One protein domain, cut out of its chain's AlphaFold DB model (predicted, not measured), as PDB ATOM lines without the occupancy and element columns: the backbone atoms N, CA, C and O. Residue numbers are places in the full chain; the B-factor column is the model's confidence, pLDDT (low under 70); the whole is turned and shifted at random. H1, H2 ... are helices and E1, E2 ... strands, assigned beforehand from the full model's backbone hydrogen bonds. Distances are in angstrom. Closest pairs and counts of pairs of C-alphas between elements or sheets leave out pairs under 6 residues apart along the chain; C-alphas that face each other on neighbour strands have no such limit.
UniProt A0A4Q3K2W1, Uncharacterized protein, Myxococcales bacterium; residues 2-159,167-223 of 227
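AT A GLANCE: This is residues 2 to 159 and 167 to 223 of the 227 residues of an uncharacterized protein of Myxococcales bacterium (UniProt A0A4Q3K2W1). One very long helix, H1, sticks out as a free arm with residues 2 to 21, while a twisted sheet, E1, E2, E3, E4 in order, antiparallel throughout, curls round its residues 28 to 52. The short helix H2 stands beside the strands just after the end of H1, H3 only grazes the sheet, H4 and H5 are not on it, and long loops, residues 59 to 84, 108 to 123 and 186 to 197, lead from H2 to E1, from H3 to H4 and from E3 to H5. The printed part has 215 residues, with five named helices and four named strands in the order H1, H2, E1, H3, H4, E2, E3, H5, E4; the class is mixed. It is loose, with a radius of gyration of the C-alphas of 22.6 A and spans of 93 by 38 by 35 A.

IN THESE COORDINATES: H1, residues 2 to 52, runs 75.9 A from C-alpha 2 at (181.392, 217.534, 103.826). H2 is residues 54 to 58, E1 85 to 88, H3 99 to 107, H4 124 to 129 and H5 198 to 201. E2, residues 140 to 154, spans 41.2 A and bends by 50 degrees at 150; E3, residues 170 to 185, spans 46.3 A. E4, residues 208 to 222, spans 41.1 A, bends by 51 degrees at 219 and ends at (171.289, 141.196, 63.489).

HOW THE PARTS SIT: H1 is on one face of the sheet, two layers, a helix and a sheet; its closest C-alphas to E3 are Leu 39 and Gly 181, 4.3 A. Within hydrogen-bond range are N 87 and O 146 of E1 and E2, 2.8 A, N 147 and O 178 of E2 and E3, 2.8 A, and N 177 and O 214 of E3 and E4, 2.8 A. H2 stands at the sheet's level, height 3.2 A. H3 only grazes the sheet with residues 99 to 101 and only just touches H1, with 3 pairs of C-alphas within 8 A, the closest Glu 49 and Phe 100, 7.7 A. H4 and H5 are not on the sheet. Every O i to N i+4 pair is within range in H1 and H2, but 1 of 5 in H3 and 0 of 2 in H4, where O i to N i+3 gives 1 of 6 and 1 of 3; H5 is too short for an i+4 pair.

THE WHOLE: The C-alphas of Thr 2 and Gly 167, the two farthest apart, are 94.4 A apart. Residues 160 to 166 are not printed, and C-alphas 159 and 167 are 19.3 A apart across the cut. The links H2 to E1, H3 to H4 and E3 to H5 are long. The mean pLDDT of the printed part is 72.4, with residues 89 to 140 and 186 to 206 among those under 70.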
ATOM      1  N   THR A   2     181.560 218.905 103.292       89.12
ATOM      2  CA  THR A   2     181.392 217.534 103.826       89.12
ATOM      3  C   THR A   2     180.296 216.710 103.134       89.12
ATOM      4  O   THR A   2     180.506 215.531 102.877       89.12
ATOM      5  N   LEU A   3     179.175 217.331 102.749       92.31
ATOM      6  CA  LEU A   3     178.052 216.661 102.067       92.31
ATOM      7  C   LEU A   3     178.422 216.116 100.672       92.31
ATOM      8  O   LEU A   3     177.977 215.046 100.275       92.31
ATOM      9  N   VAL A   4     179.284 216.821  99.934       93.50
ATOM     10  CA  VAL A   4     179.736 216.374  98.603       93.50
ATOM     11  C   VAL A   4     180.671 215.171  98.730       93.50
ATOM     12  O   VAL A   4     180.552 214.214  97.971       93.50
ATOM     13  N   MET A   5     181.557 215.183  99.733       92.06
ATOM     14  CA  MET A   5     182.471 214.068  99.993       92.06
ATOM     15  C   MET A   5     181.717 212.795 100.393       92.06
ATOM     16  O   MET A   5     182.044 211.717  99.902       92.06
ATOM     17  N   THR A   6     180.672 212.898 101.222       93.75
ATOM     18  CA  THR A   6     179.875 211.725 101.614       93.75
ATOM     19  C   THR A   6     179.081 211.145 100.444       93.75
ATOM     20  O   THR A   6     179.049 209.924 100.293       93.75
ATOM     21  N   MET A   7     178.501 211.982  99.577       95.31
ATOM     22  CA  MET A   7     177.821 211.496  98.371       95.31
ATOM     23  C   MET A   7     178.783 210.835  97.381       95.31
ATOM     24  O   MET A   7     178.460 209.774  96.846       95.31
ATOM     25  N   LEU A   8     179.980 211.396  97.182       94.12
ATOM     26  CA  LEU A   8     180.992 210.805  96.302       94.12
ATOM     27  C   LEU A   8     181.432 209.416  96.799       94.12
ATOM     28  O   LEU A   8     181.521 208.473  96.014       94.12
ATOM     29  N   VAL A   9     181.650 209.265  98.111       96.25
ATOM     30  CA  VAL A   9     182.005 207.975  98.725       96.25
ATOM     31  C   VAL A   9     180.860 206.968  98.600       96.25
ATOM     32  O   VAL A   9     181.101 205.819  98.229       96.25
ATOM     33  N   ALA A  10     179.612 207.381  98.851       93.88
ATOM     34  CA  ALA A  10     178.448 206.504  98.718       93.88
ATOM     35  C   ALA A  10     178.277 205.984  97.278       93.88
ATOM     36  O   ALA A  10     178.069 204.785  97.079       93.88
ATOM     37  N   LEU A  11     178.438 206.857  96.277       93.44
ATOM     38  CA  LEU A  11     178.422 206.475  94.862       93.44
ATOM     39  C   LEU A  11     179.569 205.518  94.518       93.44
ATOM     40  O   LEU A  11     179.344 204.527  93.827       93.44
ATOM     41  N   GLY A  12     180.773 205.761  95.047       95.31
ATOM     42  CA  GLY A  12     181.921 204.872  94.866       95.31
ATOM     43  C   GLY A  12     181.679 203.464  95.422       95.31
ATOM     44  O   GLY A  12     181.940 202.475  94.738       95.31
ATOM     45  N   ILE A  13     181.116 203.355  96.630       93.81
ATOM     46  CA  ILE A  13     180.793 202.063  97.259       93.81
ATOM     47  C   ILE A  13     179.696 201.329  96.477       93.81
ATOM     48  O   ILE A  13     179.801 200.117  96.260       93.81
ATOM     49  N   PHE A  14     178.655 202.041  96.039       94.38
ATOM     50  CA  PHE A  14     177.583 201.450  95.241       94.38
ATOM     51  C   PHE A  14     178.108 200.927  93.900       94.38
ATOM     52  O   PHE A  14     177.862 199.769  93.561       94.38
ATOM     53  N   ALA A  15     178.893 201.735  93.183       93.38
ATOM     54  CA  ALA A  15     179.510 201.339  91.922       93.38
ATOM     55  C   ALA A  15     180.427 200.119  92.099       93.38
ATOM     56  O   ALA A  15     180.324 199.158  91.338       93.38
ATOM     57  N   ALA A  16     181.263 200.094  93.144       91.00
ATOM     58  CA  ALA A  16     182.130 198.954  93.438       91.00
ATOM     59  C   ALA A  16     181.334 197.659  93.683       91.00
ATOM     60  O   ALA A  16     181.692 196.596  93.165       91.00
ATOM     61  N   ARG A  17     180.221 197.734  94.427       90.81
ATOM     62  CA  ARG A  17     179.337 196.579  94.648       90.81
ATOM     63  C   ARG A  17     178.626 196.131  93.371       90.81
ATOM     64  O   ARG A  17     178.582 194.930  93.118       90.81
ATOM     65  N   ALA A  18     178.105 197.063  92.573       90.81
ATOM     66  CA  ALA A  18     177.418 196.753  91.318       90.81
ATOM     67  C   ALA A  18     178.351 196.037  90.328       90.81
ATOM     68  O   ALA A  18     177.998 194.986  89.791       90.81
ATOM     69  N   THR A  19     179.581 196.532  90.171       87.69
ATOM     70  CA  THR A  19     180.606 195.897  89.331       87.69
ATOM     71  C   THR A  19     180.971 194.503  89.839       87.69
ATOM     72  O   THR A  19     181.059 193.562  89.049       87.69
ATOM     73  N   SER A  20     181.128 194.327  91.156       84.94
ATOM     74  CA  SER A  20     181.417 193.013  91.746       84.94
ATOM     75  C   SER A  20     180.298 191.998  91.483       84.94
ATOM     76  O   SER A  20     180.578 190.852  91.125       84.94
ATOM     77  N   LEU A  21     179.033 192.415  91.601       85.25
ATOM     78  CA  LEU A  21     177.882 191.553  91.330       85.25
ATOM     79  C   LEU A  21     177.799 191.172  89.845       85.25
ATOM     80  O   LEU A  21     177.619 189.996  89.531       85.25
ATOM     81  N   SER A  22     178.000 192.136  88.942       86.62
ATOM     82  CA  SER A  22     178.031 191.891  87.495       86.62
ATOM     83  C   SER A  22     179.141 190.913  87.106       86.62
ATOM     84  O   SER A  22     178.920 190.039  86.270       86.62
ATOM     85  N   GLY A  23     180.320 191.024  87.725       81.50
ATOM     86  CA  GLY A  23     181.428 190.097  87.494       81.50
ATOM     87  C   GLY A  23     181.098 188.668  87.930       81.50
ATOM     88  O   GLY A  23     181.368 187.722  87.194       81.50
ATOM     89  N   ARG A  24     180.452 188.502  89.094       80.12
ATOM     90  CA  ARG A  24     180.006 187.183  89.576       80.12
ATOM     91  C   ARG A  24     178.940 186.572  88.670       80.12
ATOM     92  O   ARG A  24     179.055 185.405  88.313       80.12
ATOM     93  N   ALA A  25     177.945 187.361  88.263       82.38
ATOM     94  CA  ALA A  25     176.887 186.905  87.365       82.38
ATOM     95  C   ALA A  25     177.446 186.431  86.012       82.38
ATOM     96  O   ALA A  25     177.100 185.344  85.553       82.38
ATOM     97  N   ALA A  26     178.368 187.192  85.414       83.25
ATOM     98  CA  ALA A  26     179.037 186.795  84.176       83.25
ATOM     99  C   ALA A  26     179.857 185.499  84.332       83.25
ATOM    100  O   ALA A  26     179.892 184.680  83.416       83.25
ATOM    101  N   GLY A  27     180.483 185.288  85.496       81.25
ATOM    102  CA  GLY A  27     181.190 184.046  85.813       81.25
ATOM    103  C   GLY A  27     180.269 182.824  85.815       81.25
ATOM    104  O   GLY A  27     180.589 181.823  85.178       81.25
ATOM    105  N   TYR A  28     179.102 182.924  86.460       83.50
ATOM    106  CA  TYR A  28     178.119 181.834  86.487       83.50
ATOM    107  C   TYR A  28     177.556 181.509  85.099       83.50
ATOM    108  O   TYR A  28     177.396 180.336  84.771       83.50
ATOM    109  N   LEU A  29     177.315 182.517  84.256       85.06
ATOM    110  CA  LEU A  29     176.849 182.291  82.882       85.06
ATOM    111  C   LEU A  29     177.865 181.491  82.058       85.06
ATOM    112  O   LEU A  29     177.494 180.519  81.407       85.06
ATOM    113  N   ARG A  30     179.157 181.826  82.156       82.75
ATOM    114  CA  ARG A  30     180.227 181.075  81.474       82.75
ATOM    115  C   ARG A  30     180.347 179.640  81.985       82.75
ATOM    116  O   ARG A  30     180.588 178.734  81.195       82.75
ATOM    117  N   GLN A  31     180.170 179.423  83.291       83.81
ATOM    118  CA  GLN A  31     180.130 178.072  83.867       83.81
ATOM    119  C   GLN A  31     178.973 177.259  83.292       83.81
ATOM    120  O   GLN A  31     179.176 176.109  82.904       83.81
ATOM    121  N   GLY A  32     177.788 177.867  83.190       86.75
ATOM    122  CA  GLY A  32     176.622 177.255  82.559       86.75
ATOM    123  C   GLY A  32     176.904 176.857  81.112       86.75
ATOM    124  O   GLY A  32     176.762 175.690  80.769       86.75
ATOM    125  N   GLU A  33     177.408 177.780  80.289       87.69
ATOM    126  CA  GLU A  33     177.732 177.513  78.878       87.69
ATOM    127  C   GLU A  33     178.758 176.385  78.699       87.69
ATOM    128  O   GLU A  33     178.601 175.530  77.829       87.69
ATOM    129  N   GLN A  34     179.798 176.333  79.535       84.31
ATOM    130  CA  GLN A  34     180.772 175.240  79.482       84.31
ATOM    131  C   GLN A  34     180.175 173.897  79.892       84.31
ATOM    132  O   GLN A  34     180.466 172.877  79.270       84.31
ATOM    133  N   THR A  35     179.333 173.896  80.923       87.50
ATOM    134  CA  THR A  35     178.632 172.687  81.368       87.50
ATOM    135  C   THR A  35     177.708 172.173  80.268       87.50
ATOM    136  O   THR A  35     177.703 170.977  79.977       87.50
ATOM    137  N   HIS A  36     177.017 173.088  79.594       90.94
ATOM    138  CA  HIS A  36     176.158 172.792  78.460       90.94
ATOM    139  C   HIS A  36     176.940 172.212  77.277       90.94
ATOM    140  O   HIS A  36     176.542 171.209  76.686       90.94
ATOM    141  N   TYR A  37     178.098 172.792  76.953       86.81
ATOM    142  CA  TYR A  37     178.971 172.271  75.903       86.81
ATOM    143  C   TYR A  37     179.460 170.849  76.218       86.81
ATOM    144  O   TYR A  37     179.428 169.979  75.349       86.81
ATOM    145  N   LEU A  38     179.860 170.584  77.469       83.88
ATOM    146  CA  LEU A  38     180.247 169.241  77.914       83.88
ATOM    147  C   LEU A  38     179.096 168.246  77.780       83.88
ATOM    148  O   LEU A  38     179.300 167.142  77.285       83.88
ATOM    149  N   LEU A  39     177.888 168.647  78.172       88.62
ATOM    150  CA  LEU A  39     176.686 167.833  78.037       88.62
ATOM    151  C   LEU A  39     176.422 167.446  76.572       88.62
ATOM    152  O   LEU A  39     176.226 166.267  76.269       88.62
ATOM    153  N   GLN A  40     176.450 168.418  75.655       88.56
ATOM    154  CA  GLN A  40     176.252 168.168  74.222       88.56
ATOM    155  C   GLN A  40     177.347 167.268  73.638       88.56
ATOM    156  O   GLN A  40     177.077 166.368  72.834       88.56
ATOM    157  N   HIS A  41     178.591 167.492  74.057       85.94
ATOM    158  CA  HIS A  41     179.717 166.694  73.603       85.94
ATOM    159  C   HIS A  41     179.605 165.244  74.086       85.94
ATOM    160  O   HIS A  41     179.790 164.327  73.289       85.94
ATOM    161  N   ALA A  42     179.201 165.030  75.341       84.12
ATOM    162  CA  ALA A  42     178.956 163.707  75.903       84.12
ATOM    163  C   ALA A  42     177.923 162.926  75.082       84.12
ATOM    164  O   ALA A  42     178.174 161.784  74.704       84.12
ATOM    165  N   MET A  43     176.796 163.559  74.738       89.12
ATOM    166  CA  MET A  43     175.769 162.940  73.892       89.12
ATOM    167  C   MET A  43     176.308 162.572  72.507       89.12
ATOM    168  O   MET A  43     176.039 161.478  72.017       89.12
ATOM    169  N   THR A  44     177.085 163.460  71.885       88.50
ATOM    170  CA  THR A  44     177.658 163.227  70.549       88.50
ATOM    171  C   THR A  44     178.649 162.064  70.563       88.50
ATOM    172  O   THR A  44     178.616 161.209  69.679       88.50
ATOM    173  N   LEU A  45     179.495 161.987  71.594       85.00
ATOM    174  CA  LEU A  45     180.412 160.868  71.780       85.00
ATOM    175  C   LEU A  45     179.641 159.561  71.988       85.00
ATOM    176  O   LEU A  45     179.960 158.563  71.344       85.00
ATOM    177  N   THR A  46     178.604 159.556  72.833       87.56
ATOM    178  CA  THR A  46     177.772 158.362  73.053       87.56
ATOM    179  C   THR A  46     177.109 157.903  71.767       87.56
ATOM    180  O   THR A  46     177.115 156.712  71.486       87.56
ATOM    181  N   LEU A  47     176.578 158.824  70.962       90.56
ATOM    182  CA  LEU A  47     175.995 158.494  69.663       90.56
ATOM    183  C   LEU A  47     177.014 157.818  68.743       90.56
ATOM    184  O   LEU A  47     176.708 156.778  68.175       90.56
ATOM    185  N   SER A  48     178.229 158.366  68.643       88.00
ATOM    186  CA  SER A  48     179.282 157.775  67.807       88.00
ATOM    187  C   SER A  48     179.712 156.382  68.276       88.00
ATOM    188  O   SER A  48     179.980 155.505  67.462       88.00
ATOM    189  N   GLU A  49     179.733 156.166  69.590       85.75
ATOM    190  CA  GLU A  49     180.083 154.888  70.205       85.75
ATOM    191  C   GLU A  49     178.974 153.845  69.996       85.75
ATOM    192  O   GLU A  49     179.244 152.696  69.647       85.75
ATOM    193  N   VAL A  50     177.713 154.245  70.173       89.94
ATOM    194  CA  VAL A  50     176.555 153.373  69.943       89.94
ATOM    195  C   VAL A  50     176.426 153.009  68.466       89.94
ATOM    196  O   VAL A  50     176.074 151.874  68.170       89.94
ATOM    197  N   ASP A  51     176.743 153.922  67.548       88.88
ATOM    198  CA  ASP A  51     176.738 153.653  66.105       88.88
ATOM    199  C   ASP A  51     177.800 152.609  65.717       88.88
ATOM    200  O   ASP A  51     177.505 151.637  65.024       88.88
ATOM    201  N   GLN A  52     179.020 152.737  66.250       86.19
ATOM    202  CA  GLN A  52     180.113 151.796  65.976       86.19
ATOM    203  C   GLN A  52     179.890 150.412  66.599       86.19
ATOM    204  O   GLN A  52     180.240 149.400  65.994       86.19
ATOM    205  N   ASN A  53     179.304 150.358  67.798       87.69
ATOM    206  CA  ASN A  53     179.169 149.136  68.596       87.69
ATOM    207  C   ASN A  53     177.702 148.747  68.849       87.69
ATOM    208  O   ASN A  53     177.379 148.133  69.870       87.69
ATOM    209  N   ALA A  54     176.800 149.063  67.912       89.50
ATOM    210  CA  ALA A  54     175.351 148.879  68.052       89.50
ATOM    211  C   ALA A  54     174.949 147.468  68.518       89.50
ATOM    212  O   ALA A  54     174.077 147.321  69.377       89.50
ATOM    213  N   ALA A  55     175.620 146.428  68.012       88.38
ATOM    214  CA  ALA A  55     175.346 145.038  68.376       88.38
ATOM    215  C   ALA A  55     175.611 144.732  69.861       88.38
ATOM    216  O   ALA A  55     174.833 144.015  70.486       88.38
ATOM    217  N   VAL A  56     176.658 145.319  70.449       88.56
ATOM    218  CA  VAL A  56     177.008 145.131  71.868       88.56
ATOM    219  C   VAL A  56     175.935 145.745  72.767       88.56
ATOM    220  O   VAL A  56     175.535 145.159  73.774       88.56
ATOM    221  N   TYR A  57     175.430 146.917  72.385       88.94
ATOM    222  CA  TYR A  57     174.413 147.628  73.156       88.94
ATOM    223  C   TYR A  57     173.000 147.070  72.976       88.94
ATOM    224  O   TYR A  57     172.168 147.280  73.863       88.94
ATOM    225  N   ALA A  58     172.736 146.380  71.864       90.06
ATOM    226  CA  ALA A  58     171.465 145.726  71.563       90.06
ATOM    227  C   ALA A  58     171.348 144.298  72.121       90.06
ATOM    228  O   ALA A  58     170.247 143.753  72.131       90.06
ATOM    229  N   ASP A  59     172.450 143.697  72.575       87.62
ATOM    230  CA  ASP A  59     172.450 142.361  73.167       87.62
ATOM    231  C   ASP A  59     171.558 142.313  74.431       87.62
ATOM    232  O   ASP A  59     171.857 142.995  75.421       87.62
ATOM    233  N   PRO A  60     170.470 141.515  74.429       83.94
ATOM    234  CA  PRO A  60     169.560 141.407  75.564       83.94
ATOM    235  C   PRO A  60     170.148 140.611  76.739       83.94
ATOM    236  O   PRO A  60     169.499 140.506  77.780       83.94
ATOM    237  N   ASN A  61     171.343 140.026  76.602       84.06
ATOM    238  CA  ASN A  61     171.961 139.218  77.644       84.06
ATOM    239  C   ASN A  61     172.216 140.043  78.928       84.06
ATOM    240  O   ASN A  61     173.053 140.951  78.924       84.06
ATOM    241  N   PRO A  62     171.584 139.698  80.069       80.12
ATOM    242  CA  PRO A  62     171.785 140.410  81.333       80.12
ATOM    243  C   PRO A  62     173.196 140.224  81.914       80.12
ATOM    244  O   PRO A  62     173.603 140.969  82.805       80.12
ATOM    245  N   ASN A  63     173.960 139.245  81.426       82.25
ATOM    246  CA  ASN A  63     175.353 139.039  81.821       82.25
ATOM    247  C   ASN A  63     176.333 139.895  81.007       82.25
ATOM    248  O   ASN A  63     177.531 139.862  81.279       82.25
ATOM    249  N   ASN A  64     175.854 140.656  80.017       80.50
ATOM    250  CA  ASN A  64     176.703 141.557  79.258       80.50
ATOM    251  C   ASN A  64     177.173 142.712  80.175       80.50
ATOM    252  O   ASN A  64     176.344 143.497  80.649       80.50
ATOM    253  N   PRO A  65     178.489 142.850  80.432       77.38
ATOM    254  CA  PRO A  65     179.019 143.836  81.378       77.38
ATOM    255  C   PRO A  65     178.784 145.289  80.937       77.38
ATOM    256  O   PRO A  65     178.844 146.203  81.758       77.38
ATOM    257  N   VAL A  66     178.499 145.511  79.652       79.75
ATOM    258  CA  VAL A  66     178.148 146.822  79.095       79.75
ATOM    259  C   VAL A  66     176.700 147.199  79.423       79.75
ATOM    260  O   VAL A  66     176.381 148.381  79.519       79.75
ATOM    261  N   ASN A  67     175.818 146.215  79.619       78.62
ATOM    262  CA  ASN A  67     174.372 146.409  79.797       78.62
ATOM    263  C   ASN A  67     173.899 146.179  81.241       78.62
ATOM    264  O   ASN A  67     172.728 146.402  81.540       78.62
ATOM    265  N   ASN A  68     174.790 145.743  82.134       79.12
ATOM    266  CA  ASN A  68     174.490 145.447  83.537       79.12
ATOM    267  C   ASN A  68     175.289 146.350  84.484       79.12
ATOM    268  O   ASN A  68     175.997 145.886  85.382       79.12
ATOM    269  N   GLN A  69     175.213 147.656  84.245       78.25
ATOM    270  CA  GLN A  69     175.819 148.656  85.117       78.25
ATOM    271  C   GLN A  69     174.792 149.203  86.117       78.25
ATOM    272  O   GLN A  69     173.592 148.984  85.982       78.25
ATOM    273  N   VAL A  70     175.268 149.870  87.169       75.19
ATOM    274  CA  VAL A  70     174.403 150.571  88.127       75.19
ATOM    275  C   VAL A  70     174.261 152.010  87.645       75.19
ATOM    276  O   VAL A  70     175.258 152.729  87.564       75.19
ATOM    277  N   CYS A  71     173.041 152.412  87.297       76.31
ATOM    278  CA  CYS A  71     172.748 153.767  86.830       76.31
ATOM    279  C   CYS A  71     172.143 154.633  87.929       76.31
ATOM    280  O   CYS A  71     171.390 154.147  88.776       76.31
ATOM    281  N   SER A  72     172.398 155.937  87.854       72.56
ATOM    282  CA  SER A  72     171.891 156.967  88.765       72.56
ATOM    283  C   SER A  72     170.369 156.882  88.930       72.56
ATOM    284  O   SER A  72     169.822 157.074  90.015       72.56
ATOM    285  N   SER A  73     169.663 156.548  87.844       63.84
ATOM    286  CA  SER A  73     168.204 156.359  87.827       63.84
ATOM    287  C   SER A  73     167.696 155.274  88.791       63.84
ATOM    288  O   SER A  73     166.536 155.315  89.198       63.84
ATOM    289  N   THR A  74     168.559 154.346  89.211       59.12
ATOM    290  CA  THR A  74     168.227 153.261  90.150       59.12
ATOM    291  C   THR A  74     168.563 153.575  91.611       59.12
ATOM    292  O   THR A  74     168.215 152.783  92.483       59.12
ATOM    293  N   ILE A  75     169.155 154.739  91.921       59.50
ATOM    294  CA  ILE A  75     169.587 155.096  93.291       59.50
ATOM    295  C   ILE A  75     168.424 155.059  94.295       59.50
ATOM    296  O   ILE A  75     168.602 154.655  95.441       59.50
ATOM    297  N   ASN A  76     167.211 155.410  93.863       58.75
ATOM    298  CA  ASN A  76     166.032 155.383  94.733       58.75
ATOM    299  C   ASN A  76     165.476 153.969  94.974       58.75
ATOM    300  O   ASN A  76     164.550 153.810  95.766       58.75
ATOM    301  N   ASN A  77     165.995 152.949  94.284       62.31
ATOM    302  CA  ASN A  77     165.506 151.580  94.378       62.31
ATOM    303  C   ASN A  77     166.668 150.567  94.288       62.31
ATOM    304  O   ASN A  77     166.793 149.841  93.300       62.31
ATOM    305  N   PRO A  78     167.525 150.485  95.326       62.94
ATOM    306  CA  PRO A  78     168.779 149.719  95.299       62.94
ATOM    307  C   PRO A  78     168.607 148.201  95.100       62.94
ATOM    308  O   PRO A  78     169.588 147.497  94.872       62.94
ATOM    309  N   GLY A  79     167.377 147.680  95.171       66.38
ATOM    310  CA  GLY A  79     167.056 146.280  94.882       66.38
ATOM    311  C   GLY A  79     166.749 145.976  93.410       66.38
ATOM    312  O   GLY A  79     166.649 144.805  93.053       66.38
ATOM    313  N   VAL A  80     166.592 146.992  92.553       70.50
ATOM    314  CA  VAL A  80     166.176 146.816  91.155       70.50
ATOM    315  C   VAL A  80     167.328 147.173  90.220       70.50
ATOM    316  O   VAL A  80     167.605 148.341  89.961       70.50
ATOM    317  N   ARG A  81     167.986 146.147  89.672       68.19
ATOM    318  CA  ARG A  81     168.946 146.315  88.573       68.19
ATOM    319  C   ARG A  81     168.179 146.481  87.268       68.19
ATOM    320  O   ARG A  81     167.759 145.500  86.662       68.19
ATOM    321  N   ILE A  82     167.973 147.727  86.859       75.88
ATOM    322  CA  ILE A  82     167.475 148.032  85.517       75.88
ATOM    323  C   ILE A  82     168.665 147.902  84.558       75.88
ATOM    324  O   ILE A  82     169.699 148.516  84.829       75.88
ATOM    325  N   PRO A  83     168.561 147.115  83.469       78.69
ATOM    326  CA  PRO A  83     169.640 146.992  82.500       78.69
ATOM    327  C   PRO A  83     169.960 148.368  81.926       78.69
ATOM    328  O   PRO A  83     169.109 149.036  81.332       78.69
ATOM    329  N   CYS A  84     171.191 148.803  82.144       84.31
ATOM    330  CA  CYS A  84     171.643 150.118  81.757       84.31
ATOM    331  C   CYS A  84     173.121 150.094  81.364       84.31
ATOM    332  O   CYS A  84     173.907 149.271  81.844       84.31
ATOM    333  N   SER A  85     173.486 151.013  80.476       86.69
ATOM    334  CA  SER A  85     174.859 151.182  80.001       86.69
ATOM    335  C   SER A  85     175.358 152.568  80.377       86.69
ATOM    336  O   SER A  85     174.720 153.557  80.013       86.69
ATOM    337  N   LYS A  86     176.490 152.659  81.082       82.88
ATOM    338  CA  LYS A  86     177.136 153.935  81.409       82.88
ATOM    339  C   LYS A  86     178.293 154.198  80.454       82.88
ATOM    340  O   LYS A  86     179.106 153.327  80.131       82.88
ATOM    341  N   PHE A  87     178.389 155.449  80.048       80.81
ATOM    342  CA  PHE A  87     179.485 156.018  79.290       80.81
ATOM    343  C   PHE A  87     180.081 157.111  80.166       80.81
ATOM    344  O   PHE A  87     179.363 157.995  80.613       80.81
ATOM    345  N   SER A  88     181.369 157.046  80.478       72.62
ATOM    346  CA  SER A  88     182.025 158.050  81.321       72.62
ATOM    347  C   SER A  88     183.461 158.239  80.862       72.62
ATOM    348  O   SER A  88     184.112 157.269  80.467       72.62
ATOM    349  N   THR A  89     183.927 159.487  80.853       61.31
ATOM    350  CA  THR A  89     185.314 159.845  80.514       61.31
ATOM    351  C   THR A  89     186.177 160.004  81.755       61.31
ATOM    352  O   THR A  89     187.122 160.787  81.744       61.31
ATOM    353  N   ASP A  90     185.815 159.323  82.839       54.25
ATOM    354  CA  ASP A  90     186.457 159.492  84.129       54.25
ATOM    355  C   ASP A  90     187.991 159.351  84.040       54.25
ATOM    356  O   ASP A  90     188.493 158.267  83.726       54.25
ATOM    357  N   PRO A  91     188.754 160.432  84.292       45.03
ATOM    358  CA  PRO A  91     190.207 160.379  84.250       45.03
ATOM    359  C   PRO A  91     190.805 159.695  85.490       45.03
ATOM    360  O   PRO A  91     191.975 159.314  85.453       45.03
ATOM    361  N   ALA A  92     190.047 159.572  86.585       42.06
ATOM    362  CA  ALA A  92     190.542 159.153  87.890       42.06
ATOM    363  C   ALA A  92     190.465 157.641  88.109       42.06
ATOM    364  O   ALA A  92     191.250 157.114  88.896       42.06
ATOM    365  N   THR A  93     189.555 156.927  87.437       42.94
ATOM    366  CA  THR A  93     189.376 155.506  87.750       42.94
ATOM    367  C   THR A  93     190.564 154.656  87.340       42.94
ATOM    368  O   THR A  93     190.841 153.717  88.072       42.94
ATOM    369  N   GLY A  94     191.309 154.961  86.265       37.16
ATOM    370  CA  GLY A  94     192.472 154.168  85.805       37.16
ATOM    371  C   GLY A  94     192.124 152.733  85.358       37.16
ATOM    372  O   GLY A  94     192.659 152.224  84.379       37.16
ATOM    373  N   ASP A  95     191.146 152.120  86.009       38.00
ATOM    374  CA  ASP A  95     190.251 151.108  85.517       38.00
ATOM    375  C   ASP A  95     189.487 151.693  84.345       38.00
ATOM    376  O   ASP A  95     188.602 152.536  84.493       38.00
ATOM    377  N   GLY A  96     189.800 151.211  83.150       40.62
ATOM    378  CA  GLY A  96     189.040 151.526  81.952       40.62
ATOM    379  C   GLY A  96     187.576 151.062  82.004       40.62
ATOM    380  O   GLY A  96     187.009 150.811  80.969       40.62
ATOM    381  N   SER A  97     186.918 150.877  83.147       39.69
ATOM    382  CA  SER A  97     185.483 150.553  83.219       39.69
ATOM    383  C   SER A  97     184.567 151.659  82.660       39.69
ATOM    384  O   SER A  97     183.404 151.382  82.377       39.69
ATOM    385  N   GLY A  98     185.084 152.875  82.432       40.81
ATOM    386  CA  GLY A  98     184.419 153.920  81.646       40.81
ATOM    387  C   GLY A  98     184.466 153.628  80.139       40.81
ATOM    388  O   GLY A  98     185.527 153.656  79.511       40.81
ATOM    389  N   SER A  99     183.302 153.360  79.543       47.47
ATOM    390  CA  SER A  99     183.144 152.876  78.161       47.47
ATOM    391  C   SER A  99     183.671 153.803  77.060       47.47
ATOM    392  O   SER A  99     183.929 153.319  75.965       47.47
ATOM    393  N   PHE A 100     183.920 155.093  77.325       49.06
ATOM    394  CA  PHE A 100     184.561 155.956  76.323       49.06
ATOM    395  C   PHE A 100     186.045 155.606  76.096       49.06
ATOM    396  O   PHE A 100     186.595 155.935  75.050       49.06
ATOM    397  N   GLY A 101     186.696 154.938  77.060       38.97
ATOM    398  CA  GLY A 101     188.111 154.556  76.985       38.97
ATOM    399  C   GLY A 101     188.379 153.066  76.727       38.97
ATOM    400  O   GLY A 101     189.361 152.744  76.059       38.97
ATOM    401  N   LYS A 102     187.544 152.133  77.221       42.47
ATOM    402  CA  LYS A 102     187.842 150.682  77.105       42.47
ATOM    403  C   LYS A 102     187.501 150.045  75.769       42.47
ATOM    404  O   LYS A 102     188.199 149.117  75.363       42.47
ATOM    405  N   MET A 103     186.416 150.452  75.114       42.31
ATOM    406  CA  MET A 103     185.891 149.638  74.010       42.31
ATOM    407  C   MET A 103     186.549 149.922  72.660       42.31
ATOM    408  O   MET A 103     186.607 149.019  71.829       42.31
ATOM    409  N   VAL A 104     187.237 151.057  72.506       36.12
ATOM    410  CA  VAL A 104     188.175 151.246  71.384       36.12
ATOM    411  C   VAL A 104     189.532 150.593  71.631       36.12
ATOM    412  O   VAL A 104     190.140 150.108  70.684       36.12
ATOM    413  N   ALA A 105     189.970 150.445  72.885       33.62
ATOM    414  CA  ALA A 105     191.218 149.741  73.194       33.62
ATOM    415  C   ALA A 105     191.147 148.217  72.964       33.62
ATOM    416  O   ALA A 105     192.188 147.567  72.891       33.62
ATOM    417  N   THR A 106     189.943 147.640  72.843       37.53
ATOM    418  CA  THR A 106     189.764 146.183  72.681       37.53
ATOM    419  C   THR A 106     189.392 145.777  71.247       37.53
ATOM    420  O   THR A 106     189.681 144.653  70.848       37.53
ATOM    421  N   ALA A 107     188.813 146.679  70.442       35.78
ATOM    422  CA  ALA A 107     188.449 146.398  69.046       35.78
ATOM    423  C   ALA A 107     189.546 146.771  68.027       35.78
ATOM    424  O   ALA A 107     189.597 146.203  66.938       35.78
ATOM    425  N   GLN A 108     190.452 147.692  68.362       30.94
ATOM    426  CA  GLN A 108     191.597 148.063  67.528       30.94
ATOM    427  C   GLN A 108     192.765 148.385  68.461       30.94
ATOM    428  O   GLN A 108     192.599 149.160  69.392       30.94
ATOM    429  N   GLY A 109     193.957 147.832  68.239       30.62
ATOM    430  CA  GLY A 109     195.156 148.081  69.061       30.62
ATOM    431  C   GLY A 109     195.694 149.525  69.043       30.62
ATOM    432  O   GLY A 109     196.891 149.728  69.210       30.62
ATOM    433  N   ASN A 110     194.835 150.523  68.833       34.47
ATOM    434  CA  ASN A 110     195.127 151.942  68.804       34.47
ATOM    435  C   ASN A 110     194.350 152.637  69.929       34.47
ATOM    436  O   ASN A 110     193.166 152.940  69.804       34.47
ATOM    437  N   ALA A 111     195.047 152.926  71.029       34.94
ATOM    438  CA  ALA A 111     194.585 153.728  72.163       34.94
ATOM    439  C   ALA A 111     194.403 155.220  71.790       34.94
ATOM    440  O   ALA A 111     195.057 156.099  72.350       34.94
ATOM    441  N   GLY A 112     193.568 155.502  70.789       32.09
ATOM    442  CA  GLY A 112     193.544 156.779  70.077       32.09
ATOM    443  C   GLY A 112     192.169 157.410  69.894       32.09
ATOM    444  O   GLY A 112     192.050 158.297  69.051       32.09
ATOM    445  N   LEU A 113     191.137 157.013  70.649       40.59
ATOM    446  CA  LEU A 113     189.958 157.878  70.747       40.59
ATOM    447  C   LEU A 113     190.389 159.171  71.436       40.59
ATOM    448  O   LEU A 113     190.994 159.140  72.509       40.59
ATOM    449  N   ALA A 114     190.143 160.283  70.742       40.97
ATOM    450  CA  ALA A 114     190.593 161.617  71.087       40.97
ATOM    451  C   ALA A 114     190.456 161.850  72.591       40.97
ATOM    452  O   ALA A 114     189.346 161.945  73.115       40.97
ATOM    453  N   LYS A 115     191.603 161.952  73.278       43.81
ATOM    454  CA  LYS A 115     191.694 162.634  74.568       43.81
ATOM    455  C   LYS A 115     190.878 163.903  74.374       43.81
ATOM    456  O   LYS A 115     191.299 164.742  73.576       43.81
ATOM    457  N   VAL A 116     189.702 163.992  74.999       43.22
ATOM    458  CA  VAL A 116     188.906 165.221  74.984       43.22
ATOM    459  C   VAL A 116     189.914 166.290  75.365       43.22
ATOM    460  O   VAL A 116     190.523 166.146  76.435       43.22
ATOM    461  N   PRO A 117     190.243 167.231  74.457       41.09
ATOM    462  CA  PRO A 117     191.316 168.164  74.722       41.09
ATOM    463  C   PRO A 117     190.951 168.795  76.059       41.09
ATOM    464  O   PRO A 117     189.806 169.243  76.194       41.09
ATOM    465  N   PRO A 118     191.833 168.713  77.076       45.50
ATOM    466  CA  PRO A 118     191.510 169.271  78.377       45.50
ATOM    467  C   PRO A 118     191.039 170.688  78.096       45.50
ATOM    468  O   PRO A 118     191.751 171.398  77.379       45.50
ATOM    469  N   LEU A 119     189.827 171.055  78.548       49.03
ATOM    470  CA  LEU A 119     189.370 172.442  78.447       49.03
ATOM    471  C   LEU A 119     190.529 173.253  78.993       49.03
ATOM    472  O   LEU A 119     190.884 173.067  80.156       49.03
ATOM    473  N   SER A 120     191.210 173.980  78.106       42.22
ATOM    474  CA  SER A 120     192.585 174.387  78.348       42.22
ATOM    475  C   SER A 120     192.574 175.301  79.551       42.22
ATOM    476  O   SER A 120     192.205 176.472  79.458       42.22
ATOM    477  N   VAL A 121     192.921 174.741  80.702       43.53
ATOM    478  CA  VAL A 121     193.155 175.538  81.878       43.53
ATOM    479  C   VAL A 121     194.399 176.329  81.538       43.53
ATOM    480  O   VAL A 121     195.412 175.740  81.150       43.53
ATOM    481  N   ALA A 122     194.305 177.654  81.644       41.31
ATOM    482  CA  ALA A 122     195.484 178.496  81.708       41.31
ATOM    483  C   ALA A 122     196.477 177.794  82.643       41.31
ATOM    484  O   ALA A 122     196.137 177.461  83.781       41.31
ATOM    485  N   SER A 123     197.655 177.455  82.114       44.53
ATOM    486  CA  SER A 123     198.717 176.827  82.894       44.53
ATOM    487  C   SER A 123     198.882 177.616  84.189       44.53
ATOM    488  O   SER A 123     198.671 178.828  84.199       44.53
ATOM    489  N   THR A 124     199.297 176.986  85.288       46.09
ATOM    490  CA  THR A 124     199.531 177.731  86.538       46.09
ATOM    491  C   THR A 124     200.525 178.894  86.366       46.09
ATOM    492  O   THR A 124     200.570 179.825  87.168       46.09
ATOM    493  N   LYS A 125     201.284 178.875  85.265       46.25
ATOM    494  CA  LYS A 125     202.183 179.931  84.800       46.25
ATOM    495  C   LYS A 125     201.477 181.187  84.240       46.25
ATOM    496  O   LYS A 125     202.092 182.246  84.232       46.25
ATOM    497  N   ASP A 126     200.206 181.092  83.849       51.09
ATOM    498  CA  ASP A 126     199.376 182.161  83.263       51.09
ATOM    499  C   ASP A 126     198.386 182.788  84.269       51.09
ATOM    500  O   ASP A 126     197.554 183.621  83.912       51.09
ATOM    501  N   LEU A 127     198.471 182.446  85.561       52.19
ATOM    502  CA  LEU A 127     197.613 183.043  86.598       52.19
ATOM    503  C   LEU A 127     197.754 184.571  86.689       52.19
ATOM    504  O   LEU A 127     196.798 185.257  87.044       52.19
ATOM    505  N   ALA A 128     198.935 185.101  86.364       54.00
ATOM    506  CA  ALA A 128     199.202 186.538  86.369       54.00
ATOM    507  C   ALA A 128     198.509 187.286  85.211       54.00
ATOM    508  O   ALA A 128     198.355 188.504  85.281       54.00
ATOM    509  N   THR A 129     198.076 186.573  84.165       55.50
ATOM    510  CA  THR A 129     197.379 187.108  82.982       55.50
ATOM    511  C   THR A 129     195.925 186.641  82.892       55.50
ATOM    512  O   THR A 129     195.245 186.949  81.912       55.50
ATOM    513  N   ALA A 130     195.421 185.932  83.909       52.06
ATOM    514  CA  ALA A 130     194.046 185.455  83.956       52.06
ATOM    515  C   ALA A 130     193.069 186.640  83.873       52.06
ATOM    516  O   ALA A 130     192.886 187.404  84.821       52.06
ATOM    517  N   VAL A 131     192.459 186.798  82.696       48.88
ATOM    518  CA  VAL A 131     191.534 187.889  82.383       48.88
ATOM    519  C   VAL A 131     190.370 187.867  83.379       48.88
ATOM    520  O   VAL A 131     189.728 186.825  83.514       48.88
ATOM    521  N   PRO A 132     190.042 188.988  84.046       40.25
ATOM    522  CA  PRO A 132     188.849 189.089  84.879       40.25
ATOM    523  C   PRO A 132     187.605 188.569  84.139       40.25
ATOM    524  O   PRO A 132     187.255 189.057  83.066       40.25
ATOM    525  N   GLY A 133     186.964 187.534  84.691       43.72
ATOM    526  CA  GLY A 133     185.847 186.817  84.064       43.72
ATOM    527  C   GLY A 133     186.212 185.451  83.467       43.72
ATOM    528  O   GLY A 133     185.308 184.693  83.112       43.72
ATOM    529  N   SER A 134     187.492 185.084  83.363       54.41
ATOM    530  CA  SER A 134     187.875 183.667  83.345       54.41
ATOM    531  C   SER A 134     187.425 183.023  84.663       54.41
ATOM    532  O   SER A 134     187.063 183.724  85.610       54.41
ATOM    533  N   LEU A 135     187.393 181.697  84.743       54.19
ATOM    534  CA  LEU A 135     186.790 180.934  85.851       54.19
ATOM    535  C   LEU A 135     187.586 180.993  87.163       54.19
ATOM    536  O   LEU A 135     187.550 180.091  87.996       54.19
ATOM    537  N   GLY A 136     188.298 182.093  87.349       59.91
ATOM    538  CA  GLY A 136     189.349 182.247  88.311       59.91
ATOM    539  C   GLY A 136     190.643 181.588  87.836       59.91
ATOM    540  O   GLY A 136     190.710 180.958  86.781       59.91
ATOM    541  N   PRO A 137     191.691 181.732  88.650       58.00
ATOM    542  CA  PRO A 137     192.981 181.083  88.445       58.00
ATOM    543  C   PRO A 137     192.951 179.560  88.645       58.00
ATOM    544  O   PRO A 137     193.975 178.896  88.493       58.00
ATOM    545  N   TRP A 138     191.818 179.011  89.083       61.94
ATOM    546  CA  TRP A 138     191.740 177.632  89.530       61.94
ATOM    547  C   TRP A 138     191.524 176.693  88.346       61.94
ATOM    548  O   TRP A 138     190.648 176.954  87.516       61.94
ATOM    549  N   PRO A 139     192.283 175.584  88.269       64.31
ATOM    550  CA  PRO A 139     191.985 174.551  87.306       64.31
ATOM    551  C   PRO A 139     190.585 174.016  87.545       64.31
ATOM    552  O   PRO A 139     190.163 173.826  88.686       64.31
ATOM    553  N   LEU A 140     189.868 173.799  86.451       69.69
ATOM    554  CA  LEU A 140     188.573 173.152  86.473       69.69
ATOM    555  C   LEU A 140     188.722 171.739  85.952       69.69
ATOM    556  O   LEU A 140     189.470 171.486  85.007       69.69
ATOM    557  N   LEU A 141     187.987 170.832  86.575       71.62
ATOM    558  CA  LEU A 141     187.870 169.467  86.122       71.62
ATOM    559  C   LEU A 141     186.552 169.336  85.347       71.62
ATOM    560  O   LEU A 141     185.482 169.420  85.962       71.62
ATOM    561  N   PRO A 142     186.602 169.183  84.011       73.69
ATOM    562  CA  PRO A 142     185.419 168.850  83.245       73.69
ATOM    563  C   PRO A 142     185.036 167.402  83.538       73.69
ATOM    564  O   PRO A 142     185.884 166.509  83.557       73.69
ATOM    565  N   GLY A 143     183.749 167.179  83.745       76.50
ATOM    566  CA  GLY A 143     183.192 165.864  83.964       76.50
ATOM    567  C   GLY A 143     181.987 165.630  83.080       76.50
ATOM    568  O   GLY A 143     181.129 166.503  82.950       76.50
ATOM    569  N   MET A 144     181.913 164.450  82.480       82.75
ATOM    570  CA  MET A 144     180.725 164.046  81.752       82.75
ATOM    571  C   MET A 144     180.498 162.548  81.836       82.75
ATOM    572  O   MET A 144     181.436 161.748  81.806       82.75
ATOM    573  N   TYR A 145     179.226 162.185  81.921       83.62
ATOM    574  CA  TYR A 145     178.790 160.808  81.800       83.62
ATOM    575  C   TYR A 145     177.416 160.744  81.145       83.62
ATOM    576  O   TYR A 145     176.632 161.690  81.203       83.62
ATOM    577  N   VAL A 146     177.129 159.621  80.504       88.62
ATOM    578  CA  VAL A 146     175.854 159.339  79.854       88.62
ATOM    579  C   VAL A 146     175.373 157.980  80.316       88.62
ATOM    580  O   VAL A 146     176.148 157.035  80.419       88.62
ATOM    581  N   GLU A 147     174.087 157.881  80.599       89.62
ATOM    582  CA  GLU A 147     173.410 156.638  80.927       89.62
ATOM    583  C   GLU A 147     172.411 156.321  79.827       89.62
ATOM    584  O   GLU A 147     171.577 157.150  79.470       89.62
ATOM    585  N   MET A 148     172.491 155.110  79.294       91.44
ATOM    586  CA  MET A 148     171.530 154.578  78.344       91.44
ATOM    587  C   MET A 148     170.613 153.587  79.056       91.44
ATOM    588  O   MET A 148     171.074 152.603  79.634       91.44
ATOM    589  N   THR A 149     169.315 153.860  78.999       91.31
ATOM    590  CA  THR A 149     168.235 153.127  79.678       91.31
ATOM    591  C   THR A 149     167.073 152.882  78.711       91.31
ATOM    592  O   THR A 149     167.113 153.334  77.565       91.31
ATOM    593  N   ASP A 150     166.046 152.153  79.154       90.31
ATOM    594  CA  ASP A 150     164.799 151.921  78.406       90.31
ATOM    595  C   ASP A 150     165.014 151.364  76.988       90.31
ATOM    596  O   ASP A 150     164.404 151.818  76.017       90.31
ATOM    597  N   LYS A 151     165.915 150.384  76.852       90.75
ATOM    598  CA  LYS A 151     166.177 149.740  75.562       90.75
ATOM    599  C   LYS A 151     164.947 148.950  75.129       90.75
ATOM    600  O   LYS A 151     164.504 148.053  75.842       90.75
ATOM    601  N   SER A 152     164.416 149.262  73.957       92.12
ATOM    602  CA  SER A 152     163.269 148.569  73.374       92.12
ATOM    603  C   SER A 152     163.490 148.336  71.886       92.12
ATOM    604  O   SER A 152     164.150 149.126  71.217       92.12
ATOM    605  N   GLN A 153     162.974 147.223  71.375       92.06
ATOM    606  CA  GLN A 153     162.987 146.940  69.941       92.06
ATOM    607  C   GLN A 153     161.946 147.809  69.237       92.06
ATOM    608  O   GLN A 153     160.854 148.028  69.763       92.06
ATOM    609  N   ILE A 154     162.285 148.288  68.044       91.69
ATOM    610  CA  ILE A 154     161.361 148.997  67.162       91.69
ATOM    611  C   ILE A 154     161.033 148.080  65.990       91.69
ATOM    612  O   ILE A 154     161.912 147.728  65.206       91.69
ATOM    613  N   ASP A 155     159.752 147.744  65.841       85.69
ATOM    614  CA  ASP A 155     159.267 146.871  64.762       85.69
ATOM    615  C   ASP A 155     159.489 147.460  63.367       85.69
ATOM    616  O   ASP A 155     159.598 146.738  62.376       85.69
ATOM    617  N   ARG A 156     159.486 148.793  63.267       83.31
ATOM    618  CA  ARG A 156     159.607 149.507  62.000       83.31
ATOM    619  C   ARG A 156     160.887 150.318  61.984       83.31
ATOM    620  O   ARG A 156     161.116 151.104  62.904       83.31
ATOM    621  N   PRO A 157     161.698 150.178  60.934       82.38
ATOM    622  CA  PRO A 157     162.922 150.932  60.855       82.38
ATOM    623  C   PRO A 157     162.609 152.416  60.572       82.38
ATOM    624  O   PRO A 157     161.511 152.740  60.094       82.38
ATOM    625  N   PRO A 158     163.536 153.336  60.892       85.62
ATOM    626  CA  PRO A 158     163.371 154.756  60.607       85.62
ATOM    627  C   PRO A 158     163.011 155.021  59.141       85.62
ATOM    628  O   PRO A 158     163.459 154.323  58.232       85.62
ATOM    629  N   ALA A 159     162.206 156.052  58.883       85.00
ATOM    630  CA  ALA A 159     161.827 156.404  57.517       85.00
ATOM    631  C   ALA A 159     163.072 156.590  56.623       85.00
ATOM    632  O   ALA A 159     164.011 157.288  56.997       85.00
ATOM    633  N   GLY A 167     167.034 138.553  53.077       70.69
ATOM    634  CA  GLY A 167     168.317 138.587  53.799       70.69
ATOM    635  C   GLY A 167     168.172 138.406  55.317       70.69
ATOM    636  O   GLY A 167     167.065 138.204  55.813       70.69
ATOM    637  N   ALA A 168     169.293 138.486  56.048       74.25
ATOM    638  CA  ALA A 168     169.312 138.450  57.513       74.25
ATOM    639  C   ALA A 168     168.338 139.486  58.103       74.25
ATOM    640  O   ALA A 168     168.328 140.643  57.681       74.25
ATOM    641  N   GLU A 169     167.504 139.065  59.057       83.25
ATOM    642  CA  GLU A 169     166.540 139.955  59.702       83.25
ATOM    643  C   GLU A 169     167.300 140.945  60.598       83.25
ATOM    644  O   GLU A 169     167.984 140.553  61.548       83.25
ATOM    645  N   PHE A 170     167.214 142.233  60.271       87.62
ATOM    646  CA  PHE A 170     167.804 143.304  61.066       87.62
ATOM    647  C   PHE A 170     166.744 143.939  61.964       87.62
ATOM    648  O   PHE A 170     165.623 144.192  61.528       87.62
ATOM    649  N   GLN A 171     167.124 144.249  63.200       88.69
ATOM    650  CA  GLN A 171     166.304 144.977  64.164       88.69
ATOM    651  C   GLN A 171     166.909 146.351  64.469       88.69
ATOM    652  O   GLN A 171     168.131 146.538  64.436       88.69
ATOM    653  N   TYR A 172     166.039 147.304  64.794       92.81
ATOM    654  CA  TYR A 172     166.412 148.610  65.328       92.81
ATOM    655  C   TYR A 172     166.009 148.684  66.794       92.81
ATOM    656  O   TYR A 172     165.002 148.105  67.205       92.81
ATOM    657  N   MET A 173     166.797 149.403  67.579       93.44
ATOM    658  CA  MET A 173     166.568 149.593  69.003       93.44
ATOM    659  C   MET A 173     166.346 151.073  69.289       93.44
ATOM    660  O   MET A 173     167.063 151.925  68.766       93.44
ATOM    661  N   GLN A 174     165.380 151.378  70.146       95.06
ATOM    662  CA  GLN A 174     165.233 152.678  70.780       95.06
ATOM    663  C   GLN A 174     165.850 152.620  72.172       95.06
ATOM    664  O   GLN A 174     165.666 151.637  72.890       95.06
ATOM    665  N   ALA A 175     166.542 153.678  72.579       93.81
ATOM    666  CA  ALA A 175     166.970 153.846  73.960       93.81
ATOM    667  C   ALA A 175     166.846 155.301  74.415       93.81
ATOM    668  O   ALA A 175     166.930 156.241  73.622       93.81
ATOM    669  N   THR A 176     166.669 155.480  75.720       94.19
ATOM    670  CA  THR A 176     166.737 156.780  76.381       94.19
ATOM    671  C   THR A 176     168.177 157.044  76.811       94.19
ATOM    672  O   THR A 176     168.737 156.276  77.592       94.19
ATOM    673  N   LEU A 177     168.753 158.160  76.369       93.50
ATOM    674  CA  LEU A 177     170.010 158.689  76.886       93.50
ATOM    675  C   LEU A 177     169.742 159.762  77.941       93.50
ATOM    676  O   LEU A 177     168.963 160.688  77.711       93.50
ATOM    677  N   VAL A 178     170.431 159.671  79.072       92.31
ATOM    678  CA  VAL A 178     170.516 160.722  80.087       92.31
ATOM    679  C   VAL A 178     171.980 161.110  80.219       92.31
ATOM    680  O   VAL A 178     172.780 160.358  80.766       92.31
ATOM    681  N   ALA A 179     172.340 162.267  79.685       90.38
ATOM    682  CA  ALA A 179     173.683 162.809  79.785       90.38
ATOM    683  C   ALA A 179     173.768 163.814  80.929       90.38
ATOM    684  O   ALA A 179     172.802 164.510  81.249       90.38
ATOM    685  N   TRP A 180     174.951 163.907  81.514       88.38
ATOM    686  CA  TRP A 180     175.277 164.840  82.571       88.38
ATOM    687  C   TRP A 180     176.590 165.522  82.221       88.38
ATOM    688  O   TRP A 180     177.588 164.856  81.944       88.38
ATOM    689  N   GLY A 181     176.578 166.848  82.243       85.56
ATOM    690  CA  GLY A 181     177.771 167.681  82.202       85.56
ATOM    691  C   GLY A 181     178.003 168.271  83.584       85.56
ATOM    692  O   GLY A 181     177.062 168.716  84.245       85.56
ATOM    693  N   GLN A 182     179.249 168.280  84.039       83.50
ATOM    694  CA  GLN A 182     179.630 168.947  85.273       83.50
ATOM    695  C   GLN A 182     180.982 169.631  85.152       83.50
ATOM    696  O   GLN A 182     181.878 169.189  84.432       83.50
ATOM    697  N   VAL A 183     181.125 170.716  85.900       79.69
ATOM    698  CA  VAL A 183     182.377 171.448  86.041       79.69
ATOM    699  C   VAL A 183     182.640 171.625  87.532       79.69
ATOM    700  O   VAL A 183     181.831 172.214  88.254       79.69
ATOM    701  N   GLY A 184     183.759 171.076  87.998       76.69
ATOM    702  CA  GLY A 184     184.209 171.160  89.390       76.69
ATOM    703  C   GLY A 184     185.552 171.881  89.512       76.69
ATOM    704  O   GLY A 184     186.284 171.977  88.524       76.69
ATOM    705  N   PRO A 185     185.917 172.389  90.702       71.62
ATOM    706  CA  PRO A 185     187.275 172.840  90.944       71.62
ATOM    707  C   PRO A 185     188.208 171.627  90.955       71.62
ATOM    708  O   PRO A 185     187.844 170.544  91.412       71.62
ATOM    709  N   TYR A 186     189.429 171.805  90.473       65.81
ATOM    710  CA  TYR A 186     190.440 170.763  90.524       65.81
ATOM    711  C   TYR A 186     190.941 170.597  91.967       65.81
ATOM    712  O   TYR A 186     191.438 171.567  92.554       65.81
ATOM    713  N   PRO A 187     190.815 169.404  92.569       66.19
ATOM    714  CA  PRO A 187     191.235 169.196  93.945       66.19
ATOM    715  C   PRO A 187     192.750 169.384  94.116       66.19
ATOM    716  O   PRO A 187     193.553 168.978  93.274       66.19
ATOM    717  N   ALA A 188     193.154 169.972  95.248       63.16
ATOM    718  CA  ALA A 188     194.561 170.245  95.567       63.16
ATOM    719  C   ALA A 188     195.440 168.977  95.609       63.16
ATOM    720  O   ALA A 188     196.646 169.056  95.401       63.16
ATOM    721  N   ASN A 189     194.829 167.810  95.831       64.44
ATOM    722  CA  ASN A 189     195.508 166.518  95.944       64.44
ATOM    723  C   ASN A 189     195.608 165.754  94.605       64.44
ATOM    724  O   ASN A 189     195.848 164.549  94.607       64.44
ATOM    725  N   GLY A 190     195.422 166.432  93.465       56.88
ATOM    726  CA  GLY A 190     195.317 165.787  92.150       56.88
ATOM    727  C   GLY A 190     193.883 165.341  91.849       56.88
ATOM    728  O   GLY A 190     193.033 165.446  92.728       56.88
ATOM    729  N   PRO A 191     193.581 164.877  90.622       55.12
ATOM    730  CA  PRO A 191     192.222 164.611  90.173       55.12
ATOM    731  C   PRO A 191     191.710 163.319  90.823       55.12
ATOM    732  O   PRO A 191     191.787 162.243  90.249       55.12
ATOM    733  N   THR A 192     191.210 163.420  92.050       52.22
ATOM    734  CA  THR A 192     190.455 162.354  92.731       52.22
ATOM    735  C   THR A 192     188.958 162.434  92.453       52.22
ATOM    736  O   THR A 192     188.212 161.526  92.818       52.22
ATOM    737  N   ALA A 193     188.511 163.505  91.792       50.22
ATOM    738  CA  ALA A 193     187.139 163.659  91.343       50.22
ATOM    739  C   ALA A 193     186.915 162.774  90.114       50.22
ATOM    740  O   ALA A 193     186.948 163.200  88.961       50.22
ATOM    741  N   SER A 194     186.705 161.498  90.413       52.22
ATOM    742  CA  SER A 194     185.877 160.651  89.589       52.22
ATOM    743  C   SER A 194     184.580 161.393  89.267       52.22
ATOM    744  O   SER A 194     184.009 162.056  90.132       52.22
ATOM    745  N   CYS A 195     184.085 161.281  88.037       51.31
ATOM    746  CA  CYS A 195     182.684 161.601  87.765       51.31
ATOM    747  C   CYS A 195     181.816 160.482  88.348       51.31
ATOM    748  O   CYS A 195     181.039 159.846  87.631       51.31
ATOM    749  N   THR A 196     182.001 160.183  89.634       52.53
ATOM    750  CA  THR A 196     181.098 159.323  90.364       52.53
ATOM    751  C   THR A 196     179.776 160.047  90.482       52.53
ATOM    752  O   THR A 196     179.672 161.278  90.423       52.53
ATOM    753  N   ASP A 197     178.738 159.236  90.599       51.59
ATOM    754  CA  ASP A 197     177.413 159.727  90.888       51.59
ATOM    755  C   ASP A 197     177.465 160.692  92.071       51.59
ATOM    756  O   ASP A 197     178.109 160.435  93.089       51.59
ATOM    757  N   VAL A 198     176.786 161.828  91.949       44.75
ATOM    758  CA  VAL A 198     176.852 162.925  92.932       44.75
ATOM    759  C   VAL A 198     176.282 162.497  94.296       44.75
ATOM    760  O   VAL A 198     176.459 163.192  95.296       44.75
ATOM    761  N   SER A 199     175.647 161.318  94.357       46.00
ATOM    762  CA  SER A 199     175.288 160.640  95.602       46.00
ATOM    763  C   SER A 199     176.494 160.165  96.420       46.00
ATOM    764  O   SER A 199     176.358 160.032  97.631       46.00
ATOM    765  N   GLU A 200     177.656 159.923  95.805       48.00
ATOM    766  CA  GLU A 200     178.837 159.370  96.485       48.00
ATOM    767  C   GLU A 200     179.867 160.430  96.894       48.00
ATOM    768  O   GLU A 200     180.480 160.294  97.950       48.00
ATOM    769  N   GLN A 201     180.052 161.505  96.116       44.97
ATOM    770  CA  GLN A 201     181.071 162.532  96.422       44.97
ATOM    771  C   GLN A 201     180.539 163.804  97.094       44.97
ATOM    772  O   GLN A 201     181.325 164.659  97.506       44.97
ATOM    773  N   GLY A 202     179.225 163.909  97.297       46.66
ATOM    774  CA  GLY A 202     178.607 165.051  97.959       46.66
ATOM    775  C   GLY A 202     178.614 166.308  97.084       46.66
ATOM    776  O   GLY A 202     179.563 166.627  96.374       46.66
ATOM    777  N   ALA A 203     177.535 167.084  97.162       48.88
ATOM    778  CA  ALA A 203     177.326 168.305  96.378       48.88
ATOM    779  C   ALA A 203     178.362 169.434  96.619       48.88
ATOM    780  O   ALA A 203     178.238 170.511  96.045       48.88
ATOM    781  N   ALA A 204     179.371 169.218  97.466       49.25
ATOM    782  CA  ALA A 204     180.320 170.238  97.908       49.25
ATOM    783  C   ALA A 204     181.395 170.600  96.862       49.25
ATOM    784  O   ALA A 204     182.071 171.615  97.023       49.25
ATOM    785  N   LEU A 205     181.563 169.793  95.808       58.19
ATOM    786  CA  LEU A 205     182.636 169.953  94.813       58.19
ATOM    787  C   LEU A 205     182.137 170.264  93.394       58.19
ATOM    788  O   LEU A 205     182.947 170.400  92.483       58.19
ATOM    789  N   VAL A 206     180.828 170.402  93.176       58.72
ATOM    790  CA  VAL A 206     180.278 170.683  91.841       58.72
ATOM    791  C   VAL A 206     179.898 172.158  91.748       58.72
ATOM    792  O   VAL A 206     179.039 172.625  92.489       58.72
ATOM    793  N   VAL A 207     180.551 172.900  90.847       73.88
ATOM    794  CA  VAL A 207     180.296 174.341  90.656       73.88
ATOM    795  C   VAL A 207     179.100 174.561  89.737       73.88
ATOM    796  O   VAL A 207     178.283 175.446  89.974       73.88
ATOM    797  N   SER A 208     178.991 173.740  88.695       83.56
ATOM    798  CA  SER A 208     177.873 173.744  87.761       83.56
ATOM    799  C   SER A 208     177.592 172.321  87.293       83.56
ATOM    800  O   SER A 208     178.521 171.544  87.055       83.56
ATOM    801  N   ARG A 209     176.305 171.983  87.190       86.38
ATOM    802  CA  ARG A 209     175.813 170.682  86.736       86.38
ATOM    803  C   ARG A 209     174.607 170.890  85.847       86.38
ATOM    804  O   ARG A 209     173.689 171.623  86.207       86.38
ATOM    805  N   GLU A 210     174.591 170.184  84.733       90.50
ATOM    806  CA  GLU A 210     173.467 170.158  83.814       90.50
ATOM    807  C   GLU A 210     173.171 168.714  83.428       90.50
ATOM    808  O   GLU A 210     174.084 167.901  83.272       90.50
ATOM    809  N   ALA A 211     171.888 168.393  83.301       90.94
ATOM    810  CA  ALA A 211     171.422 167.099  82.837       90.94
ATOM    811  C   ALA A 211     170.575 167.298  81.585       90.94
ATOM    812  O   ALA A 211     169.719 168.182  81.536       90.94
ATOM    813  N   GLY A 212     170.793 166.451  80.588       92.31
ATOM    814  CA  GLY A 212     170.032 166.426  79.349       92.31
ATOM    815  C   GLY A 212     169.492 165.030  79.098       92.31
ATOM    816  O   GLY A 212     170.161 164.037  79.377       92.31
ATOM    817  N   ARG A 213     168.281 164.949  78.551       94.50
ATOM    818  CA  ARG A 213     167.651 163.683  78.172       94.50
ATOM    819  C   ARG A 213     167.330 163.696  76.687       94.50
ATOM    820  O   ARG A 213     166.775 164.670  76.187       94.50
ATOM    821  N   GLY A 214     167.644 162.603  76.008       94.31
ATOM    822  CA  GLY A 214     167.322 162.386  74.603       94.31
ATOM    823  C   GLY A 214     166.858 160.956  74.365       94.31
ATOM    824  O   GLY A 214     167.115 160.068  75.174       94.31
ATOM    825  N   GLN A 215     166.164 160.732  73.256       95.19
ATOM    826  CA  GLN A 215     165.890 159.390  72.755       95.19
ATOM    827  C   GLN A 215     166.673 159.186  71.472       95.19
ATOM    828  O   GLN A 215     166.745 160.087  70.636       95.19
ATOM    829  N   ILE A 216     167.257 158.006  71.336       94.94
ATOM    830  CA  ILE A 216     168.023 157.620  70.159       94.94
ATOM    831  C   ILE A 216     167.434 156.350  69.571       94.94
ATOM    832  O   ILE A 216     166.889 155.514  70.293       94.94
ATOM    833  N   ILE A 217     167.569 156.219  68.258       94.75
ATOM    834  CA  ILE A 217     167.295 154.986  67.533       94.75
ATOM    835  C   ILE A 217     168.619 154.548  66.922       94.75
ATOM    836  O   ILE A 217     169.268 155.351  66.253       94.75
ATOM    837  N   PHE A 218     169.022 153.306  67.163       93.50
ATOM    838  CA  PHE A 218     170.273 152.748  66.657       93.50
ATOM    839  C   PHE A 218     170.063 151.361  66.037       93.50
ATOM    840  O   PHE A 218     169.094 150.660  66.341       93.50
ATOM    841  N   GLY A 219     170.957 150.993  65.121       91.25
ATOM    842  CA  GLY A 219     170.865 149.810  64.265       91.25
ATOM    843  C   GLY A 219     171.384 150.116  62.852       91.25
ATOM    844  O   GLY A 219     171.746 151.258  62.578       91.25
ATOM    845  N   PRO A 220     171.405 149.139  61.931       91.31
ATOM    846  CA  PRO A 220     170.792 147.815  62.036       91.31
ATOM    847  C   PRO A 220     171.612 146.833  62.886       91.31
ATOM    848  O   PRO A 220     172.834 146.777  62.782       91.31
ATOM    849  N   VAL A 221     170.935 146.016  63.695       89.94
ATOM    850  CA  VAL A 221     171.557 144.919  64.456       89.94
ATOM    851  C   VAL A 221     170.995 143.583  63.970       89.94
ATOM    852  O   VAL A 221     169.785 143.502  63.763       89.94
ATOM    853  N   PRO A 222     171.809 142.527  63.786       88.06
ATOM    854  CA  PRO A 222     171.289 141.196  63.489       88.06
ATOM    855  C   PRO A 222     170.328 140.738  64.590       88.06
ATOM    856  O   PRO A 222     170.655 140.817  65.778       88.06
ATOM    857  N   LYS A 223     169.137 140.275  64.215       86.19
ATOM    858  CA  LYS A 223     168.200 139.690  65.173       86.19
ATOM    859  C   LYS A 223     168.791 138.373  65.701       86.19
ATOM    860  O   LYS A 223     169.262 137.573  64.893       86.19
TER     861      LYS A 223